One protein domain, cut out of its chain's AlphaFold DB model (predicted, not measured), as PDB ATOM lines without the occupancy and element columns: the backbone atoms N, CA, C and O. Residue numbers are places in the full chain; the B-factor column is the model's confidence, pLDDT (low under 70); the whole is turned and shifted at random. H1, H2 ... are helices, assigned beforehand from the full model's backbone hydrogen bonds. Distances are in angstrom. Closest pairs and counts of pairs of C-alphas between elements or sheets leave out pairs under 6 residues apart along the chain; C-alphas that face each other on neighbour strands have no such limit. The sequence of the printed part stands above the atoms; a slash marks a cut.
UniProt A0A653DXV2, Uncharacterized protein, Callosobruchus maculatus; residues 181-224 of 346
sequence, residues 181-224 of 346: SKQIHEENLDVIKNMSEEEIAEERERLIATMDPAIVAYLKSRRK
ATOM      1  N   SER A 181      56.984 -35.156 -59.103       88.31
ATOM      2  CA  SER A 181      56.658 -34.719 -57.741       88.31
ATOM      3  C   SER A 181      56.201 -33.260 -57.685       88.31
ATOM      4  O   SER A 181      55.260 -32.948 -56.957       88.31
ATOM      5  N   LYS A 182      56.835 -32.376 -58.465       87.31
ATOM      6  CA  LYS A 182      56.486 -30.949 -58.513       87.31
ATOM      7  C   LYS A 182      55.128 -30.722 -59.175       87.31
ATOM      8  O   LYS A 182      54.285 -30.046 -58.599       87.31
ATOM      9  N   GLN A 183      54.893 -31.363 -60.319       91.75
ATOM     10  CA  GLN A 183      53.635 -31.254 -61.057       91.75
ATOM     11  C   GLN A 183      52.451 -31.778 -60.231       91.75
ATOM     12  O   GLN A 183      51.443 -31.092 -60.083       91.75
ATOM     13  N   ILE A 184      52.608 -32.952 -59.608       91.75
ATOM     14  CA  ILE A 184      51.584 -33.534 -58.728       91.75
ATOM     15  C   ILE A 184      51.335 -32.629 -57.511       91.75
ATOM     16  O   ILE A 184      50.216 -32.528 -57.010       91.75
ATOM     17  N   HIS A 185      52.372 -31.969 -56.989       92.12
ATOM     18  CA  HIS A 185      52.216 -31.045 -55.871       92.12
ATOM     19  C   HIS A 185      51.382 -29.816 -56.250       92.12
ATOM     20  O   HIS A 185      50.476 -29.460 -55.498       92.12
ATOM     21  N   GLU A 186      51.658 -29.203 -57.399       90.75
ATOM     22  CA  GLU A 186      50.927 -28.036 -57.903       90.75
ATOM     23  C   GLU A 186      49.447 -28.353 -58.149       90.75
ATOM     24  O   GLU A 186      48.582 -27.643 -57.636       90.75
ATOM     25  N   GLU A 187      49.154 -29.476 -58.810       92.88
ATOM     26  CA  GLU A 187      47.779 -29.929 -59.048       92.88
ATOM     27  C   GLU A 187      47.008 -30.123 -57.731       92.88
ATOM     28  O   GLU A 187      45.904 -29.605 -57.560       92.88
ATOM     29  N   ASN A 188      47.619 -30.787 -56.744       91.12
ATOM     30  CA  ASN A 188      47.013 -30.960 -55.422       91.12
ATOM     31  C   ASN A 188      46.754 -29.619 -54.715       91.12
ATOM     32  O   ASN A 188      45.734 -29.463 -54.041       91.12
ATOM     33  N   LEU A 189      47.668 -28.649 -54.837       90.44
ATOM     34  CA  LEU A 189      47.465 -27.314 -54.275       90.44
ATOM     35  C   LEU A 189      46.277 -26.614 -54.931       90.44
ATOM     36  O   LEU A 189      45.517 -25.954 -54.225       90.44
ATOM     37  N   ASP A 190      46.106 -26.751 -56.240       90.81
ATOM     38  CA  ASP A 190      44.999 -26.129 -56.962       90.81
ATOM     39  C   ASP A 190      43.655 -26.766 -56.600       90.81
ATOM     40  O   ASP A 190      42.691 -26.043 -56.335       90.81
ATOM     41  N   VAL A 191      43.609 -28.091 -56.431       90.44
ATOM     42  CA  VAL A 191      42.432 -28.788 -55.886       90.44
ATOM     43  C   VAL A 191      42.092 -28.259 -54.483       90.44
ATOM     44  O   VAL A 191      40.957 -27.863 -54.229       90.44
ATOM     45  N   ILE A 192      43.073 -28.137 -53.580       88.00
ATOM     46  CA  ILE A 192      42.856 -27.639 -52.203       88.00
ATOM     47  C   ILE A 192      42.483 -26.148 -52.154       88.00
ATOM     48  O   ILE A 192      41.774 -25.709 -51.240       88.00
ATOM     49  N   LYS A 193      42.956 -25.340 -53.105       88.38
ATOM     50  CA  LYS A 193      42.545 -23.934 -53.226       88.38
ATOM     51  C   LYS A 193      41.085 -23.820 -53.656       88.38
ATOM     52  O   LYS A 193      40.398 -22.945 -53.136       88.38
ATOM     53  N   ASN A 194      40.642 -24.694 -54.559       88.75
ATOM     54  CA  ASN A 194      39.280 -24.698 -55.086       88.75
ATOM     55  C   ASN A 194      38.259 -25.309 -54.105       88.75
ATOM     56  O   ASN A 194      37.084 -24.962 -54.182       88.75
ATOM     57  N   MET A 195      38.695 -26.162 -53.168       84.12
ATOM     58  CA  MET A 195      37.835 -26.733 -52.120       84.12
ATOM     59  C   MET A 195      37.545 -25.751 -50.972       84.12
ATOM     60  O   MET A 195      38.396 -24.947 -50.549       84.12
ATOM     61  N   SER A 196      36.331 -25.853 -50.424       92.12
ATOM     62  CA  SER A 196      35.900 -25.061 -49.265       92.12
ATOM     63  C   SER A 196      36.578 -25.525 -47.963       92.12
ATOM     64  O   SER A 196      37.115 -26.626 -47.878       92.12
ATOM     65  N   GLU A 197      36.617 -24.672 -46.931       88.44
ATOM     66  CA  GLU A 197      37.260 -25.026 -45.648       88.44
ATOM     67  C   GLU A 197      36.534 -26.162 -44.913       88.44
ATOM     68  O   GLU A 197      37.188 -26.980 -44.265       88.44
ATOM     69  N   GLU A 198      35.210 -26.224 -45.048       91.62
ATOM     70  CA  GLU A 198      34.360 -27.266 -44.462       91.62
ATOM     71  C   GLU A 198      34.613 -28.615 -45.146       91.62
ATOM     72  O   GLU A 198      34.958 -29.589 -44.481       91.62
ATOM     73  N   GLU A 199      34.597 -28.639 -46.480       92.25
ATOM     74  CA  GLU A 199      34.880 -29.833 -47.289       92.25
ATOM     75  C   GLU A 199      36.287 -30.400 -47.024       92.25
ATOM     76  O   GLU A 199      36.474 -31.610 -46.899       92.25
ATOM     77  N   ILE A 200      37.286 -29.525 -46.846       90.06
ATOM     78  CA  ILE A 200      38.651 -29.938 -46.483       90.06
ATOM     79  C   ILE A 200      38.682 -30.634 -45.113       90.06
ATOM     80  O   ILE A 200      39.469 -31.567 -44.916       90.06
ATOM     81  N   ALA A 201      37.891 -30.167 -44.144       91.69
ATOM     82  CA  ALA A 201      37.858 -30.751 -42.807       91.69
ATOM     83  C   ALA A 201      37.188 -32.131 -42.816       91.69
ATOM     84  O   ALA A 201      37.738 -33.068 -42.229       91.69
ATOM     85  N   GLU A 202      36.073 -32.259 -43.533       94.12
ATOM     86  CA  GLU A 202      35.336 -33.516 -43.685       94.12
ATOM     87  C   GLU A 202      36.178 -34.588 -44.387       94.12
ATOM     88  O   GLU A 202      36.359 -35.687 -43.852       94.12
ATOM     89  N   GLU A 203      36.782 -34.268 -45.536       91.94
ATOM     90  CA  GLU A 203      37.629 -35.228 -46.257       91.94
ATOM     91  C   GLU A 203      38.884 -35.597 -45.461       91.94
ATOM     92  O   GLU A 203      39.315 -36.752 -45.443       91.94
ATOM     93  N   ARG A 204      39.457 -34.654 -44.708       90.31
ATOM     94  CA  ARG A 204      40.564 -34.969 -43.800       90.31
ATOM     95  C   ARG A 204      40.149 -35.976 -42.731       90.31
ATOM     96  O   ARG A 204      40.921 -36.896 -42.451       90.31
ATOM     97  N   GLU A 205      39.002 -35.775 -42.089       93.81
ATOM     98  CA  GLU A 205      38.513 -36.689 -41.054       93.81
ATOM     99  C   GLU A 205      38.237 -38.070 -41.647       93.81
ATOM    100  O   GLU A 205      38.724 -39.075 -41.120       93.81
ATOM    101  N   ARG A 206      37.582 -38.112 -42.809       94.69
ATOM    102  CA  ARG A 206      37.343 -39.337 -43.573       94.69
ATOM    103  C   ARG A 206      38.639 -40.085 -43.894       94.69
ATOM    104  O   ARG A 206      38.716 -41.298 -43.684       94.69
ATOM    105  N   LEU A 207      39.674 -39.386 -44.360       91.00
ATOM    106  CA  LEU A 207      40.978 -39.984 -44.670       91.00
ATOM    107  C   LEU A 207      41.682 -40.511 -43.416       91.00
ATOM    108  O   LEU A 207      42.248 -41.602 -43.449       91.00
ATOM    109  N   ILE A 208      41.634 -39.774 -42.303       92.12
ATOM    110  CA  ILE A 208      42.222 -40.219 -41.031       92.12
ATOM    111  C   ILE A 208      41.486 -41.448 -40.489       92.12
ATOM    112  O   ILE A 208      42.139 -42.343 -39.964       92.12
ATOM    113  N   ALA A 209      40.162 -41.506 -40.635       93.19
ATOM    114  CA  ALA A 209      39.356 -42.643 -40.202       93.19
ATOM    115  C   ALA A 209      39.582 -43.895 -41.067       93.19
ATOM    116  O   ALA A 209      39.499 -45.013 -40.567       93.19
ATOM    117  N   THR A 210      39.878 -43.713 -42.358       94.31
ATOM    118  CA  THR A 210      40.090 -44.824 -43.305       94.31
ATOM    119  C   THR A 210      41.518 -45.382 -43.244       94.31
ATOM    120  O   THR A 210      41.734 -46.558 -43.531       94.31
ATOM    121  N   MET A 211      42.512 -44.554 -42.904       92.12
ATOM    122  CA  MET A 211      43.926 -44.946 -42.866       92.12
ATOM    123  C   MET A 211      44.346 -45.523 -41.505       92.12
ATOM    124  O   MET A 211      43.877 -45.094 -40.456       92.12
ATOM    125  N   ASP A 212      45.310 -46.447 -41.513       93.38
ATOM    126  CA  ASP A 212      45.912 -46.989 -40.289       93.38
ATOM    127  C   ASP A 212      46.649 -45.878 -39.498       93.38
ATOM    128  O   ASP A 212      47.498 -45.174 -40.070       93.38
ATOM    129  N   PRO A 213      46.392 -45.723 -38.181       92.88
ATOM    130  CA  PRO A 213      47.125 -44.807 -37.308       92.88
ATOM    131  C   PRO A 213      48.656 -44.892 -37.421       92.88
ATOM    132  O   PRO A 213      49.329 -43.860 -37.309       92.88
ATOM    133  N   ALA A 214      49.221 -46.077 -37.677       90.69
ATOM    134  CA  ALA A 214      50.663 -46.258 -37.865       90.69
ATOM    135  C   ALA A 214      51.175 -45.562 -39.140       90.69
ATOM    136  O   ALA A 214      52.213 -44.890 -39.119       90.69
ATOM    137  N   ILE A 215      50.416 -45.646 -40.235       89.06
ATOM    138  CA  ILE A 215      50.731 -44.971 -41.501       89.06
ATOM    139  C   ILE A 215      50.608 -43.457 -41.322       89.06
ATOM    140  O   ILE A 215      51.482 -42.705 -41.753       89.06
ATOM    141  N   VAL A 216      49.577 -42.991 -40.613       89.00
ATOM    142  CA  VAL A 216      49.402 -41.563 -40.310       89.00
ATOM    143  C   VAL A 216      50.575 -41.024 -39.484       89.00
ATOM    144  O   VAL A 216      51.078 -39.930 -39.765       89.00
ATOM    145  N   ALA A 217      51.044 -41.777 -38.487       87.81
ATOM    146  CA  ALA A 217      52.219 -41.413 -37.697       87.81
ATOM    147  C   ALA A 217      53.492 -41.344 -38.559       87.81
ATOM    148  O   ALA A 217      54.259 -40.382 -38.447       87.81
ATOM    149  N   TYR A 218      53.682 -42.307 -39.466       87.94
ATOM    150  CA  TYR A 218      54.803 -42.336 -40.407       87.94
ATOM    151  C   TYR A 218      54.788 -41.156 -41.396       87.94
ATOM    152  O   TYR A 218      55.800 -40.485 -41.603       87.94
ATOM    153  N   LEU A 219      53.633 -40.837 -41.983       87.62
ATOM    154  CA  LEU A 219      53.506 -39.704 -42.906       87.62
ATOM    155  C   LEU A 219      53.747 -38.363 -42.193       87.62
ATOM    156  O   LEU A 219      54.397 -37.470 -42.744       87.62
ATOM    157  N   LYS A 220      53.295 -38.234 -40.938       85.69
ATOM    158  CA  LYS A 220      53.573 -37.058 -40.098       85.69
ATOM    159  C   LYS A 220      55.059 -36.926 -39.750       85.69
ATOM    160  O   LYS A 220      55.556 -35.801 -39.700       85.69
ATOM    161  N   SER A 221      55.776 -38.030 -39.520       85.00
ATOM    162  CA  SER A 221      57.209 -37.990 -39.192       85.00
ATOM    163  C   SER A 221      58.079 -37.622 -40.395       85.00
ATOM    164  O   SER A 221      59.050 -36.886 -40.228       85.00
ATOM    165  N   ARG A 222      57.693 -38.009 -41.621       81.00
ATOM    166  CA  ARG A 222      58.398 -37.593 -42.849       81.00
ATOM    167  C   ARG A 222      58.454 -36.079 -43.042       81.00
ATOM    168  O   ARG A 222      59.457 -35.573 -43.533       81.00
ATOM    169  N   ARG A 223      57.420 -35.347 -42.617       73.56
ATOM    170  CA  ARG A 223      57.413 -33.875 -42.675       73.56
ATOM    171  C   ARG A 223      58.411 -33.236 -41.697       73.56
ATOM    172  O   ARG A 223      58.805 -32.099 -41.912       73.56
ATOM    173  N   LYS A 224      58.824 -33.961 -40.649       66.56
ATOM    174  CA  LYS A 224      59.834 -33.531 -39.666       66.56
ATOM    175  C   LYS A 224      61.266 -33.893 -40.065       66.56
ATOM    176  O   LYS A 224      62.157 -33.748 -39.236       66.56
TER     177      LYS A 224
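This is residues 181 to 224 of the 346 residues of an uncharacterized protein of Callosobruchus maculatus (UniProt A0A653DXV2). Three helices joined end to end make an open U: H2 is the base, and H1 and H3 are the two arms, one from each end of H2. The helices meet only at two corners, near residues 195 to 196 and 211 to 212, and the middle of the U is empty. The printed part has 44 residues, with three named helices in the order H1, H2, H3 and no named strand, and its class is all helix. The whole is loose, with a radius of gyration of the C-alphas of 12.3 A, and its C-alphas span 29 by 26 by 16 A.

H2, residues 197 to 210, touches no helix. At its first end it is close to H1, residues 181 to 194, but not clearly touching: the closest C-alphas of the two, those of Ile 192 and Ile 200, are 7.5 A apart. H1 and H2 run opposite ways at a steep tilt of 55 degrees, with their centres 17.2 A apart. Toward its other end H2 is close to H3, residues 213 to 222, again not clearly touching: the closest C-alphas, those of Ile 208 and Val 216, are 7.3 A apart. H2 and H3 run opposite ways at a steep tilt of 61 degrees, with their centres 16.3 A apart. H1 and H3 are apart, with no C-alpha of the one within 8 A of the other. In H1, H2 and H3, every pair of O of residue i and N of residue i+4 is within hydrogen-bond range.

H2 has 14 residues, from Glu 197 with its C-alpha at (37.260, -25.026, -45.648) to Thr 210, and is 20.1 A long from first to last C-alpha. H1, also 14 residues, begins at Ser 181 with its C-alpha at (56.658, -34.719, -57.741) and ends at Asn 194, 20.2 A from first to last C-alpha. H3 has 10 residues and measures 14.5 A from the C-alpha of Pro 213 to that of Arg 222, which is at (58.398, -37.593, -42.849).

The two C-alphas farthest apart are those of Asn 194 and Ala 214, at 29.8 A. The C-alphas of the first and last printed residues, Ser 181 and Lys 224, are 18.4 A apart. Residues 181 to 191 of H1 stand free, and so do residues 217 to 224, of which 217 to 222 belong to H3. The links from H1 to H2 and from H2 to H3 are tight, with 2 residues each, and no link is long. The printed part has no cut. The mean pLDDT of the printed part of this model is 89.3, and one residue, Lys 224, is under 70.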